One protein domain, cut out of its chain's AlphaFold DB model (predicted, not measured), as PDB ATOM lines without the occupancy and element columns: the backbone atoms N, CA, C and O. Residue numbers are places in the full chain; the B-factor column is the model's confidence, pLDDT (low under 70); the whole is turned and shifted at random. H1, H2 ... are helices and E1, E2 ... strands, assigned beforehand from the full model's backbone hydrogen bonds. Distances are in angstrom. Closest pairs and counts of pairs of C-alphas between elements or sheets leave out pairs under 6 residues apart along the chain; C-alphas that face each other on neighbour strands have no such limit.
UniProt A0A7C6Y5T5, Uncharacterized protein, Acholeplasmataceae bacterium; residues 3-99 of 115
ATOM      1  N   THR A   3     -38.174  31.185  -1.189       89.94
ATOM      2  CA  THR A   3     -39.079  31.678  -2.246       89.94
ATOM      3  C   THR A   3     -39.718  33.003  -1.820       89.94
ATOM      4  O   THR A   3     -39.465  33.498  -0.721       89.94
ATOM      5  N   TRP A   4     -40.543  33.601  -2.676       93.75
ATOM      6  CA  TRP A   4     -41.317  34.794  -2.351       93.75
ATOM      7  C   TRP A   4     -42.769  34.443  -2.055       93.75
ATOM      8  O   TRP A   4     -43.375  33.594  -2.713       93.75
ATOM      9  N   LYS A   5     -43.357  35.165  -1.103       94.69
ATOM     10  CA  LYS A   5     -44.776  35.070  -0.774       94.69
ATOM     11  C   LYS A   5     -45.434  36.436  -0.857       94.69
ATOM     12  O   LYS A   5     -44.868  37.455  -0.466       94.69
ATOM     13  N   CYS A   6     -46.643  36.465  -1.407       96.25
ATOM     14  CA  CYS A   6     -47.474  37.662  -1.402       96.25
ATOM     15  C   CYS A   6     -48.339  37.692  -0.145       96.25
ATOM     16  O   CYS A   6     -49.082  36.746   0.106       96.25
ATOM     17  N   HIS A   7     -48.291  38.796   0.594       95.69
ATOM     18  CA  HIS A   7     -49.126  38.994   1.773       95.69
ATOM     19  C   HIS A   7     -50.622  39.054   1.414       95.69
ATOM     20  O   HIS A   7     -51.454  38.496   2.122       95.69
ATOM     21  N   ASP A   8     -50.975  39.669   0.281       95.50
ATOM     22  CA  ASP A   8     -52.378  39.929  -0.070       95.50
ATOM     23  C   ASP A   8     -53.134  38.722  -0.636       95.50
ATOM     24  O   ASP A   8     -54.344  38.599  -0.445       95.50
ATOM     25  N   CYS A   9     -52.453  37.853  -1.389       95.50
ATOM     26  CA  CYS A   9     -53.088  36.707  -2.055       95.50
ATOM     27  C   CYS A   9     -52.503  35.353  -1.655       95.50
ATOM     28  O   CYS A   9     -52.878  34.342  -2.245       95.50
ATOM     29  N   GLU A  10     -51.553  35.345  -0.715       94.31
ATOM     30  CA  GLU A  10     -50.880  34.158  -0.167       94.31
ATOM     31  C   GLU A  10     -50.186  33.267  -1.215       94.31
ATOM     32  O   GLU A  10     -49.727  32.170  -0.906       94.31
ATOM     33  N   SER A  11     -50.077  33.739  -2.462       92.88
ATOM     34  CA  SER A  11     -49.420  33.004  -3.539       92.88
ATOM     35  C   SER A  11     -47.916  32.941  -3.297       92.88
ATOM     36  O   SER A  11     -47.303  33.952  -2.946       92.88
ATOM     37  N   MET A  12     -47.344  31.763  -3.544       92.19
ATOM     38  CA  MET A  12     -45.906  31.492  -3.502       92.19
ATOM     39  C   MET A  12     -45.339  31.494  -4.923       92.19
ATOM     40  O   MET A  12     -46.004  31.032  -5.856       92.19
ATOM     41  N   PHE A  13     -44.144  32.047  -5.107       92.88
ATOM     42  CA  PHE A  13     -43.479  32.142  -6.408       92.88
ATOM     43  C   PHE A  13     -41.964  32.303  -6.241       92.88
ATOM     44  O   PHE A  13     -41.500  32.875  -5.261       92.88
ATOM     45  N   ASP A  14     -41.195  31.820  -7.215       91.88
ATOM     46  CA  ASP A  14     -39.727  31.873  -7.154       91.88
ATOM     47  C   ASP A  14     -39.185  33.263  -7.503       91.88
ATOM     48  O   ASP A  14     -38.267  33.754  -6.851       91.88
ATOM     49  N   ASP A  15     -39.797  33.921  -8.491       92.56
ATOM     50  CA  ASP A  15     -39.352  35.216  -8.999       92.56
ATOM     51  C   ASP A  15     -40.491  36.244  -8.969       92.56
ATOM     52  O   ASP A  15     -41.534  36.050  -9.615       92.56
ATOM     53  N   PRO A  16     -40.321  37.376  -8.266       91.12
ATOM     54  CA  PRO A  16     -41.279  38.459  -8.326       91.12
ATOM     55  C   PRO A  16     -41.226  39.160  -9.685       91.12
ATOM     56  O   PRO A  16     -40.195  39.256 -10.355       91.12
ATOM     57  N   LYS A  17     -42.358  39.722 -10.101       91.81
ATOM     58  CA  LYS A  17     -42.457  40.425 -11.376       91.81
ATOM     59  C   LYS A  17     -41.945  41.853 -11.224       91.81
ATOM     60  O   LYS A  17     -42.555  42.648 -10.520       91.81
ATOM     61  N   ALA A  18     -40.883  42.214 -11.938       90.25
ATOM     62  CA  ALA A  18     -40.464  43.609 -12.040       90.25
ATOM     63  C   ALA A  18     -41.440  44.401 -12.929       90.25
ATOM     64  O   ALA A  18     -41.699  44.028 -14.079       90.25
ATOM     65  N   VAL A  19     -41.977  45.505 -12.416       86.44
ATOM     66  CA  VAL A  19     -42.819  46.442 -13.168       86.44
ATOM     67  C   VAL A  19     -42.292  47.861 -13.024       86.44
ATOM     68  O   VAL A  19     -41.766  48.252 -11.986       86.44
ATOM     69  N   LEU A  20     -42.430  48.642 -14.092       81.81
ATOM     70  CA  LEU A  20     -41.971  50.023 -14.134       81.81
ATOM     71  C   LEU A  20     -42.839  50.891 -13.210       81.81
ATOM     72  O   LEU A  20     -44.047  51.033 -13.432       81.81
ATOM     73  N   TYR A  21     -42.226  51.473 -12.180       69.69
ATOM     74  CA  TYR A  21     -42.881  52.411 -11.278       69.69
ATOM     75  C   TYR A  21     -43.148  53.716 -12.035       69.69
ATOM     76  O   TYR A  21     -42.289  54.229 -12.755       69.69
ATOM     77  N   ARG A  22     -44.385  54.222 -11.969       63.41
ATOM     78  CA  ARG A  22     -44.877  55.262 -12.889       63.41
ATOM     79  C   ARG A  22     -43.952  56.496 -12.946       63.41
ATOM     80  O   ARG A  22     -43.703  57.109 -11.910       63.41
ATOM     81  N   PRO A  23     -43.575  56.966 -14.149       52.47
ATOM     82  CA  PRO A  23     -42.800  58.188 -14.313       52.47
ATOM     83  C   PRO A  23     -43.656  59.422 -13.992       52.47
ATOM     84  O   PRO A  23     -44.806  59.549 -14.427       52.47
ATOM     85  N   ARG A  24     -43.084  60.376 -13.253       48.91
ATOM     86  CA  ARG A  24     -43.688  61.694 -13.026       48.91
ATOM     87  C   ARG A  24     -43.364  62.595 -14.220       48.91
ATOM     88  O   ARG A  24     -42.202  62.775 -14.563       48.91
ATOM     89  N   ARG A  25     -44.373  63.222 -14.838       52.88
ATOM     90  CA  ARG A  25     -44.130  64.313 -15.800       52.88
ATOM     91  C   ARG A  25     -43.559  65.517 -15.049       52.88
ATOM     92  O   ARG A  25     -44.289  66.169 -14.302       52.88
ATOM     93  N   ILE A  26     -42.283  65.836 -15.260       54.16
ATOM     94  CA  ILE A  26     -41.723  67.124 -14.842       54.16
ATOM     95  C   ILE A  26     -42.288  68.171 -15.809       54.16
ATOM     96  O   ILE A  26     -42.025  68.148 -17.008       54.16
ATOM     97  N   GLY A  27     -43.150  69.053 -15.307       52.88
ATOM     98  CA  GLY A  27     -43.866  70.066 -16.091       52.88
ATOM     99  C   GLY A  27     -42.990  71.226 -16.581       52.88
ATOM    100  O   GLY A  27     -43.405  72.372 -16.466       52.88
ATOM    101  N   ASN A  28     -41.782  70.959 -17.081       58.16
ATOM    102  CA  ASN A  28     -40.852  71.969 -17.597       58.16
ATOM    103  C   ASN A  28     -40.650  71.900 -19.126       58.16
ATOM    104  O   ASN A  28     -39.810  72.619 -19.658       58.16
ATOM    105  N   GLY A  29     -41.395  71.047 -19.837       58.44
ATOM    106  CA  GLY A  29     -41.310  70.939 -21.298       58.44
ATOM    107  C   GLY A  29     -40.055  70.232 -21.825       58.44
ATOM    108  O   GLY A  29     -39.872  70.188 -23.037       58.44
ATOM    109  N   SER A  30     -39.215  69.655 -20.954       51.50
ATOM    110  CA  SER A  30     -38.178  68.700 -21.357       51.50
ATOM    111  C   SER A  30     -38.697  67.271 -21.198       51.50
ATOM    112  O   SER A  30     -39.117  66.897 -20.104       51.50
ATOM    113  N   GLU A  31     -38.641  66.461 -22.257       50.75
ATOM    114  CA  GLU A  31     -38.911  65.011 -22.226       50.75
ATOM    115  C   GLU A  31     -37.759  64.232 -21.560       50.75
ATOM    116  O   GLU A  31     -37.292  63.218 -22.073       50.75
ATOM    117  N   ASN A  32     -37.249  64.716 -20.427       48.62
ATOM    118  CA  ASN A  32     -36.235  63.985 -19.681       48.62
ATOM    119  C   ASN A  32     -36.928  62.931 -18.813       48.62
ATOM    120  O   ASN A  32     -37.487  63.239 -17.762       48.62
ATOM    121  N   TRP A  33     -36.898  61.688 -19.288       50.00
ATOM    122  CA  TRP A  33     -37.246  60.500 -18.516       50.00
ATOM    123  C   TRP A  33     -36.140  60.259 -17.477       50.00
ATOM    124  O   TRP A  33     -34.998  59.978 -17.841       50.00
ATOM    125  N   GLU A  34     -36.444  60.423 -16.188       54.88
ATOM    126  CA  GLU A  34     -35.541  59.977 -15.121       54.88
ATOM    127  C   GLU A  34     -35.528  58.447 -15.067       54.88
ATOM    128  O   GLU A  34     -36.514  57.796 -15.411       54.88
ATOM    129  N   LYS A  35     -34.370  57.892 -14.694       56.69
ATOM    130  CA  LYS A  35     -34.076  56.457 -14.714       56.69
ATOM    131  C   LYS A  35     -35.189  55.696 -13.988       56.69
ATOM    132  O   LYS A  35     -35.373  55.860 -12.790       56.69
ATOM    133  N   GLU A  36     -35.925  54.919 -14.768       58.78
ATOM    134  CA  GLU A  36     -37.067  54.095 -14.385       58.78
ATOM    135  C   GLU A  36     -36.753  53.292 -13.112       58.78
ATOM    136  O   GLU A  36     -35.908  52.396 -13.136       58.78
ATOM    137  N   GLU A  37     -37.403  53.611 -11.991       69.06
ATOM    138  CA  GLU A  37     -37.384  52.728 -10.824       69.06
ATOM    139  C   GLU A  37     -38.336  51.566 -11.119       69.06
ATOM    140  O   GLU A  37     -39.505  51.767 -11.448       69.06
ATOM    141  N   TYR A  38     -37.828  50.340 -11.081       79.94
ATOM    142  CA  TYR A  38     -38.658  49.143 -11.161       79.94
ATOM    143  C   TYR A  38     -39.018  48.728  -9.737       79.94
ATOM    144  O   TYR A  38     -38.144  48.702  -8.871       79.94
ATOM    145  N   ILE A  39     -40.284  48.393  -9.506       87.12
ATOM    146  CA  ILE A  39     -40.723  47.727  -8.276       87.12
ATOM    147  C   ILE A  39     -40.981  46.253  -8.563       87.12
ATOM    148  O   ILE A  39     -41.386  45.883  -9.669       87.12
ATOM    149  N   TYR A  40     -40.745  45.411  -7.566       91.38
ATOM    150  CA  TYR A  40     -41.101  44.002  -7.608       91.38
ATOM    151  C   TYR A  40     -42.524  43.825  -7.085       91.38
ATOM    152  O   TYR A  40     -42.875  44.376  -6.048       91.38
ATOM    153  N   VAL A  41     -43.346  43.079  -7.819       93.25
ATOM    154  CA  VAL A  41     -44.741  42.808  -7.458       93.25
ATOM    155  C   VAL A  41     -45.066  41.326  -7.582       93.25
ATOM    156  O   VAL A  41     -44.427  40.580  -8.330       93.25
ATOM    157  N   CYS A  42     -46.119  40.903  -6.892       95.44
ATOM    158  CA  CYS A  42     -46.687  39.575  -7.011       95.44
ATOM    159  C   CYS A  42     -47.109  39.312  -8.469       95.44
ATOM    160  O   CYS A  42     -47.934  40.054  -9.015       95.44
ATOM    161  N   PRO A  43     -46.620  38.239  -9.114       95.06
ATOM    162  CA  PRO A  43     -46.987  37.917 -10.490       95.06
ATOM    163  C   PRO A  43     -48.463  37.517 -10.647       95.06
ATOM    164  O   PRO A  43     -48.993  37.597 -11.756       95.06
ATOM    165  N   VAL A  44     -49.126  37.110  -9.556       95.38
ATOM    166  CA  VAL A  44     -50.522  36.647  -9.549       95.38
ATOM    167  C   VAL A  44     -51.506  37.810  -9.417       95.38
ATOM    168  O   VAL A  44     -52.412  37.938 -10.239       95.38
ATOM    169  N   CYS A  45     -51.336  38.667  -8.404       94.38
ATOM    170  CA  CYS A  45     -52.293  39.740  -8.098       94.38
ATOM    171  C   CYS A  45     -51.771  41.162  -8.366       94.38
ATOM    172  O   CYS A  45     -52.566  42.099  -8.399       94.38
ATOM    173  N   GLY A  46     -50.465  41.337  -8.591       91.62
ATOM    174  CA  GLY A  46     -49.848  42.640  -8.847       91.62
ATOM    175  C   GLY A  46     -49.601  43.510  -7.609       91.62
ATOM    176  O   GLY A  46     -49.233  44.667  -7.787       91.62
ATOM    177  N   SER A  47     -49.796  42.979  -6.397       93.38
ATOM    178  CA  SER A  47     -49.450  43.659  -5.140       93.38
ATOM    179  C   SER A  47     -47.936  43.797  -4.964       93.38
ATOM    180  O   SER A  47     -47.196  42.881  -5.317       93.38
ATOM    181  N   ASP A  48     -47.480  44.919  -4.418       91.62
ATOM    182  CA  ASP A  48     -46.100  45.169  -3.985       91.62
ATOM    183  C   ASP A  48     -45.814  44.694  -2.549       91.62
ATOM    184  O   ASP A  48     -44.656  44.665  -2.138       91.62
ATOM    185  N   GLU A  49     -46.832  44.231  -1.817       94.44
ATOM    186  CA  GLU A  49     -46.704  43.617  -0.489       94.44
ATOM    187  C   GLU A  49     -46.243  42.151  -0.620       94.44
ATOM    188  O   GLU A  49     -46.999  41.186  -0.438       94.44
ATOM    189  N   ILE A  50     -44.982  41.984  -1.021       94.88
ATOM    190  CA  ILE A  50     -44.298  40.695  -1.170       94.88
ATOM    191  C   ILE A  50     -43.078  40.616  -0.249       94.88
ATOM    192  O   ILE A  50     -42.434  41.627   0.031       94.88
ATOM    193  N   TYR A  51     -42.737  39.413   0.202       93.19
ATOM    194  CA  TYR A  51     -41.594  39.183   1.083       93.19
ATOM    195  C   TYR A  51     -40.907  37.848   0.777       93.19
ATOM    196  O   TYR A  51     -41.540  36.914   0.281       93.19
ATOM    197  N   GLU A  52     -39.605  37.772   1.055       92.50
ATOM    198  CA  GLU A  52     -38.857  36.514   1.019       92.50
ATOM    199  C   GLU A  52     -39.249  35.653   2.220       92.50
ATOM    200  O   GLU A  52     -39.323  36.136   3.352       92.50
ATOM    201  N   ALA A  53     -39.507  34.377   1.965       90.00
ATOM    202  CA  ALA A  53     -39.919  33.404   2.958       90.00
ATOM    203  C   ALA A  53     -39.201  32.069   2.735       90.00
ATOM    204  O   ALA A  53     -38.909  31.659   1.605       90.00
ATOM    205  N   TYR A  54     -38.918  31.381   3.837       88.25
ATOM    206  CA  TYR A  54     -38.276  30.076   3.831       88.25
ATOM    207  C   TYR A  54     -39.335  29.004   4.035       88.25
ATOM    208  O   TYR A  54     -40.188  29.108   4.914       88.25
ATOM    209  N   PHE A  55     -39.277  27.964   3.213       86.56
ATOM    210  CA  PHE A  55     -40.212  26.851   3.263       86.56
ATOM    211  C   PHE A  55     -39.463  25.539   3.427       86.56
ATOM    212  O   PHE A  55     -38.429  25.311   2.784       86.56
ATOM    213  N   CYS A  56     -40.017  24.668   4.264       86.81
ATOM    214  CA  CYS A  56     -39.570  23.287   4.367       86.81
ATOM    215  C   CYS A  56     -39.875  22.550   3.059       86.81
ATOM    216  O   CYS A  56     -41.001  22.604   2.564       86.81
ATOM    217  N   THR A  57     -38.890  21.835   2.523       83.06
ATOM    218  CA  THR A  57     -39.011  21.080   1.266       83.06
ATOM    219  C   THR A  57     -40.030  19.949   1.333       83.06
ATOM    220  O   THR A  57     -40.637  19.612   0.321       83.06
ATOM    221  N   ASP A  58     -40.243  19.382   2.519       84.50
ATOM    222  CA  ASP A  58     -41.031  18.157   2.679       84.50
ATOM    223  C   ASP A  58     -42.486  18.410   3.047       84.50
ATOM    224  O   ASP A  58     -43.372  17.640   2.676       84.50
ATOM    225  N   CYS A  59     -42.748  19.478   3.799       87.00
ATOM    226  CA  CYS A  59     -44.103  19.811   4.235       87.00
ATOM    227  C   CYS A  59     -44.635  21.131   3.680       87.00
ATOM    228  O   CYS A  59     -45.773  21.476   3.994       87.00
ATOM    229  N   GLU A  60     -43.829  21.857   2.895       84.81
ATOM    230  CA  GLU A  60     -44.177  23.132   2.248       84.81
ATOM    231  C   GLU A  60     -44.675  24.210   3.230       84.81
ATOM    232  O   GLU A  60     -45.281  25.207   2.837       84.81
ATOM    233  N   LYS A  61     -44.423  24.033   4.533       85.94
ATOM    234  CA  LYS A  61     -44.750  25.022   5.558       85.94
ATOM    235  C   LYS A  61     -43.698  26.123   5.567       85.94
ATOM    236  O   LYS A  61     -42.502  25.839   5.492       85.94
ATOM    237  N   GLU A  62     -44.176  27.353   5.708       86.56
ATOM    238  CA  GLU A  62     -43.348  28.517   6.006       86.56
ATOM    239  C   GLU A  62     -42.699  28.339   7.381       86.56
ATOM    240  O   GLU A  62     -43.364  27.930   8.337       86.56
ATOM    241  N   VAL A  63     -41.405  28.616   7.455       87.06
ATOM    242  CA  VAL A  63     -40.578  28.486   8.653       87.06
ATOM    243  C   VAL A  63     -39.621  29.662   8.744       87.06
ATOM    244  O   VAL A  63     -39.306  30.306   7.740       87.06
ATOM    245  N   GLU A  64     -39.140  29.949   9.948       81.62
ATOM    246  CA  GLU A  64     -38.049  30.906  10.104       81.62
ATOM    247  C   GLU A  64     -36.736  30.278   9.614       81.62
ATOM    248  O   GLU A  64     -36.513  29.078   9.771       81.62
ATOM    249  N   GLU A  65     -35.838  31.084   9.037       71.50
ATOM    250  CA  GLU A  65     -34.540  30.615   8.518       71.50
ATOM    251  C   GLU A  65     -33.743  29.822   9.568       71.50
ATOM    252  O   GLU A  65     -33.080  28.840   9.250       71.50
ATOM    253  N   THR A  66     -33.849  30.212  10.840       73.56
ATOM    254  CA  THR A  66     -33.160  29.558  11.960       73.56
ATOM    255  C   THR A  66     -33.769  28.223  12.387       73.56
ATOM    256  O   THR A  66     -33.183  27.547  13.230       73.56
ATOM    257  N   GLU A  67     -34.943  27.860  11.869       74.62
ATOM    258  CA  GLU A  67     -35.644  26.618  12.217       74.62
ATOM    259  C   GLU A  67     -35.385  25.471  11.234       74.62
ATOM    260  O   GLU A  67     -35.850  24.357  11.472       74.62
ATOM    261  N   LEU A  68     -34.645  25.718  10.153       74.25
ATOM    262  CA  LEU A  68     -34.219  24.674   9.228       74.25
ATOM    263  C   LEU A  68     -33.011  23.905   9.785       74.25
ATOM    264  O   LEU A  68     -32.080  24.499  10.334       74.25
ATOM    265  N   ASP A  69     -33.032  22.579   9.659       71.88
ATOM    266  CA  ASP A  69     -31.913  21.710  10.027       71.88
ATOM    267  C   ASP A  69     -30.883  21.546   8.890       71.88
ATOM    268  O   ASP A  69     -30.920  22.240   7.874       71.88
ATOM    269  N   VAL A  70     -29.919  20.634   9.077       65.38
ATOM    270  CA  VAL A  70     -28.840  20.365   8.107       65.38
ATOM    271  C   VAL A  70     -29.331  19.864   6.743       65.38
ATOM    272  O   VAL A  70     -28.572  19.958   5.779       65.38
ATOM    273  N   ASP A  71     -30.570  19.374   6.662       68.06
ATOM    274  CA  ASP A  71     -31.215  18.843   5.461       68.06
ATOM    275  C   ASP A  71     -32.357  19.756   4.960       68.06
ATOM    276  O   ASP A  71     -33.197  19.324   4.172       68.06
ATOM    277  N   ASP A  72     -32.401  21.025   5.395       75.19
ATOM    278  CA  ASP A  72     -33.489  21.978   5.106       75.19
ATOM    279  C   ASP A  72     -34.886  21.479   5.557       75.19
ATOM    280  O   ASP A  72     -35.933  21.907   5.041       75.19
ATOM    281  N   LEU A  73     -34.935  20.594   6.557       77.38
ATOM    282  CA  LEU A  73     -36.174  20.142   7.178       77.38
ATOM    283  C   LEU A  73     -36.574  21.080   8.316       77.38
ATOM    284  O   LEU A  73     -35.745  21.572   9.078       77.38
ATOM    285  N   CYS A  74     -37.880  21.292   8.480       86.38
ATOM    286  CA  CYS A  74     -38.392  21.931   9.687       86.38
ATOM    287  C   CYS A  74     -38.280  20.984  10.895       86.38
ATOM    288  O   CYS A  74     -38.219  19.763  10.704       86.38
ATOM    289  N   PRO A  75     -38.387  21.483  12.141       82.25
ATOM    290  CA  PRO A  75     -38.203  20.660  13.339       82.25
ATOM    291  C   PRO A  75     -39.167  19.466  13.415       82.25
ATOM    292  O   PRO A  75     -38.818  18.401  13.924       82.25
ATOM    293  N   GLU A  76     -40.385  19.610  12.878       84.81
ATOM    294  CA  GLU A  76     -41.352  18.507  12.789       84.81
ATOM    295  C   GLU A  76     -40.908  17.405  11.816       84.81
ATOM    296  O   GLU A  76     -41.184  16.227  12.056       84.81
ATOM    297  N   CYS A  77     -40.285  17.776  10.696       86.44
ATOM    298  CA  CYS A  77     -39.809  16.825   9.695       86.44
ATOM    299  C   CYS A  77     -38.493  16.180  10.142       86.44
ATOM    300  O   CYS A  77     -38.388  14.956  10.062       86.44
ATOM    301  N   ALA A  78     -37.583  16.960  10.729       85.00
ATOM    302  CA  ALA A  78     -36.359  16.479  11.367       85.00
ATOM    303  C   ALA A  78     -36.663  15.388  12.411       85.00
ATOM    304  O   ALA A  78     -36.192  14.258  12.315       85.00
ATOM    305  N   ALA A  79     -37.586  15.664  13.342       84.94
ATOM    306  CA  ALA A  79     -37.972  14.705  14.379       84.94
ATOM    307  C   ALA A  79     -38.600  13.413  13.819       84.94
ATOM    308  O   ALA A  79     -38.487  12.343  14.423       84.94
ATOM    309  N   LYS A  80     -39.296  13.493  12.678       85.06
ATOM    310  CA  LYS A  80     -39.834  12.305  11.999       85.06
ATOM    311  C   LYS A  80     -38.734  11.488  11.336       85.06
ATOM    312  O   LYS A  80     -38.826  10.264  11.392       85.06
ATOM    313  N   ALA A  81     -37.748  12.139  10.722       83.31
ATOM    314  CA  ALA A  81     -36.592  11.473  10.130       83.31
ATOM    315  C   ALA A  81     -35.802  10.716  11.208       83.31
ATOM    316  O   ALA A  81     -35.638   9.501  11.094       83.31
ATOM    317  N   ASP A  82     -35.481  11.383  12.322       84.81
ATOM    318  CA  ASP A  82     -34.786  10.783  13.469       84.81
ATOM    319  C   ASP A  82     -35.517   9.547  14.019       84.81
ATOM    320  O   ASP A  82     -34.921   8.496  14.269       84.81
ATOM    321  N   ALA A  83     -36.841   9.641  14.188       85.44
ATOM    322  CA  ALA A  83     -37.649   8.522  14.670       85.44
ATOM    323  C   ALA A  83     -37.664   7.339  13.686       85.44
ATOM    324  O   ALA A  83     -37.749   6.175  14.098       85.44
ATOM    325  N   TYR A  84     -37.604   7.624  12.385       83.75
ATOM    326  CA  TYR A  84     -37.540   6.604  11.346       83.75
ATOM    327  C   TYR A  84     -36.192   5.876  11.367       83.75
ATOM    328  O   TYR A  84     -36.159   4.644  11.295       83.75
ATOM    329  N   ASP A  85     -35.100   6.616  11.542       86.06
ATOM    330  CA  ASP A  85     -33.754   6.057  11.663       86.06
ATOM    331  C   ASP A  85     -33.615   5.179  12.912       86.06
ATOM    332  O   ASP A  85     -33.144   4.041  12.821       86.06
ATOM    333  N   GLU A  86     -34.146   5.622  14.057       88.25
ATOM    334  CA  GLU A  86     -34.166   4.811  15.279       88.25
ATOM    335  C   GLU A  86     -34.934   3.489  15.072       88.25
ATOM    336  O   GLU A  86     -34.518   2.420  15.536       88.25
ATOM    337  N   MET A  87     -36.055   3.525  14.344       86.31
ATOM    338  CA  MET A  87     -36.811   2.317  14.009       86.31
ATOM    339  C   MET A  87     -35.999   1.366  13.121       86.31
ATOM    340  O   MET A  87     -36.013   0.152  13.354       86.31
ATOM    341  N   ILE A  88     -35.292   1.892  12.118       86.25
ATOM    342  CA  ILE A  88     -34.444   1.095  11.228       86.25
ATOM    343  C   ILE A  88     -33.333   0.404  12.020       86.25
ATOM    344  O   ILE A  88     -33.089  -0.790  11.812       86.25
ATOM    345  N   ASP A  89     -32.689   1.108  12.944       88.06
ATOM    346  CA  ASP A  89     -31.602   0.540  13.736       88.06
ATOM    347  C   ASP A  89     -32.091  -0.565  14.676       88.06
ATOM    348  O   ASP A  89     -31.494  -1.642  14.705       88.06
ATOM    349  N   ARG A  90     -33.256  -0.401  15.317       82.94
ATOM    350  CA  ARG A  90     -33.886  -1.478  16.105       82.94
ATOM    351  C   ARG A  90     -34.184  -2.724  15.265       82.94
ATOM    352  O   ARG A  90     -33.996  -3.849  15.731       82.94
ATOM    353  N   VAL A  91     -34.649  -2.552  14.025       83.38
ATOM    354  CA  VAL A  91     -34.903  -3.677  13.107       83.38
ATOM    355  C   VAL A  91     -33.595  -4.368  12.716       83.38
ATOM    356  O   VAL A  91     -33.529  -5.599  12.724       83.38
ATOM    357  N   LYS A  92     -32.539  -3.605  12.411       84.31
ATOM    358  CA  LYS A  92     -31.209  -4.158  12.108       84.31
ATOM    359  C   LYS A  92     -30.627  -4.924  13.295       84.31
ATOM    360  O   LYS A  92     -30.070  -6.005  13.087       84.31
ATOM    361  N   GLU A  93     -30.770  -4.411  14.516       83.81
ATOM    362  CA  GLU A  93     -30.343  -5.107  15.733       83.81
ATOM    363  C   GLU A  93     -31.107  -6.420  15.916       83.81
ATOM    364  O   GLU A  93     -30.483  -7.469  16.075       83.81
ATOM    365  N   ALA A  94     -32.439  -6.404  15.802       75.50
ATOM    366  CA  ALA A  94     -33.262  -7.608  15.928       75.50
ATOM    367  C   ALA A  94     -32.891  -8.688  14.896       75.50
ATOM    368  O   ALA A  94     -32.802  -9.867  15.237       75.50
ATOM    369  N   LEU A  95     -32.616  -8.294  13.648       74.94
ATOM    370  CA  LEU A  95     -32.156  -9.208  12.597       74.94
ATOM    371  C   LEU A  95     -30.718  -9.705  12.812       74.94
ATOM    372  O   LEU A  95     -30.372 -10.784  12.331       74.94
ATOM    373  N   SER A  96     -29.888  -8.935  13.518       75.19
ATOM    374  CA  SER A  96     -28.497  -9.293  13.823       75.19
ATOM    375  C   SER A  96     -28.364 -10.166  15.069       75.19
ATOM    376  O   SER A  96     -27.352 -10.855  15.218       75.19
ATOM    377  N   THR A  97     -29.359 -10.176  15.965       67.38
ATOM    378  CA  THR A  97     -29.361 -11.115  17.091       67.38
ATOM    379  C   THR A  97     -29.503 -12.549  16.572       67.38
ATOM    380  O   THR A  97     -30.472 -12.851  15.870       67.38
ATOM    381  N   PRO A  98     -28.563 -13.464  16.888       62.12
ATOM    382  CA  PRO A  98     -28.725 -14.865  16.551       62.12
ATOM    383  C   PRO A  98     -29.988 -15.365  17.244       62.12
ATOM    384  O   PRO A  98     -30.040 -15.441  18.473       62.12
ATOM    385  N   ILE A  99     -31.019 -15.694  16.466       63.25
ATOM    386  CA  ILE A  99     -32.153 -16.449  16.986       63.25
ATOM    387  C   ILE A  99     -31.546 -17.747  17.517       63.25
ATOM    388  O   ILE A  99     -30.986 -18.524  16.741       63.25
TER     389      ILE A  99
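What this domain is: This is residues 3 to 99 of the 115 residues of an uncharacterized protein of Acholeplasmataceae bacterium (UniProt A0A7C6Y5T5). The model is a long, thin rod of parts set one after another: a small two-stranded sheet, E1 and E4, in the middle, the hairpin of E2 and E3 with its long loop towards one end, and the single helix H1 towards the other. Residues 82 to 99, of which 82 to 96 belong to H1, stick out at the helix end, and residues 27 to 32, the tip of the loop, stick out at the hairpin end. The printed part has 97 residues, with four named strands and one named helix in the order E1, E2, E3, E4, H1; both sheets are antiparallel, with orders E1 - E4 and E2 - E3. The class is mixed, helices and strands, with 40 residues, under half of the printed part, in named elements. The whole is extended, with a radius of gyration of the C-alphas of 24.8 A and spans of 96 by 22 by 17 A.

How they stand to each other: E1, residues 3 to 6, and E4, residues 50 to 55, are antiparallel neighbours, with 133 degrees between their directions. C-alphas 4 and 52 face each other at 4.5 A, and N 3 and O 53 are within hydrogen-bond range at 2.9 A. Short antiparallel pairings join residues 4 to 5 of E1 with residues 12 to 13, and residues 54 to 55 of E4 with residues 62 to 63. E2, residues 17 to 20, and E3, residues 38 to 41, form an antiparallel hairpin at 141 degrees, with N 19 and O 39 at 2.8 A. The closest C-alphas of E3 and E4 are those of Val 41 and Ile 50, 6.6 A apart. E1 and E3 are only just apart, their closest C-alphas at 8.4 A. H1, residues 75 to 96, is apart from E1, E2 and E3, and every O i to N i+4 pair in it is within hydrogen-bond range.

Where its parts are: E1 begins at C-alpha 3, (-39.079, 31.678, -2.246), and is 10.3 A long. E4 measures 15.1 A, E2 10.0 A and E3 9.5 A from first to last C-alpha. H1 runs 31.5 A from C-alpha 75 at (-38.203, 20.660, 13.339) to C-alpha 96 at (-28.497, -9.293, 13.823).

The domain as a whole: The two C-alphas farthest apart are those of Gly 29 and Ile 99, 95.8 A. Without the stretches that stand free, the body has 73 residues and spans 61 by 21 by 14 A. The printed part has no cut. The links E2 to E3, 17 residues, and E4 to H1, 19 residues, are long. Mean pLDDT of the printed part is 80.4; residues 21 to 37, 70 to 71 and 97 to 99 are under 70.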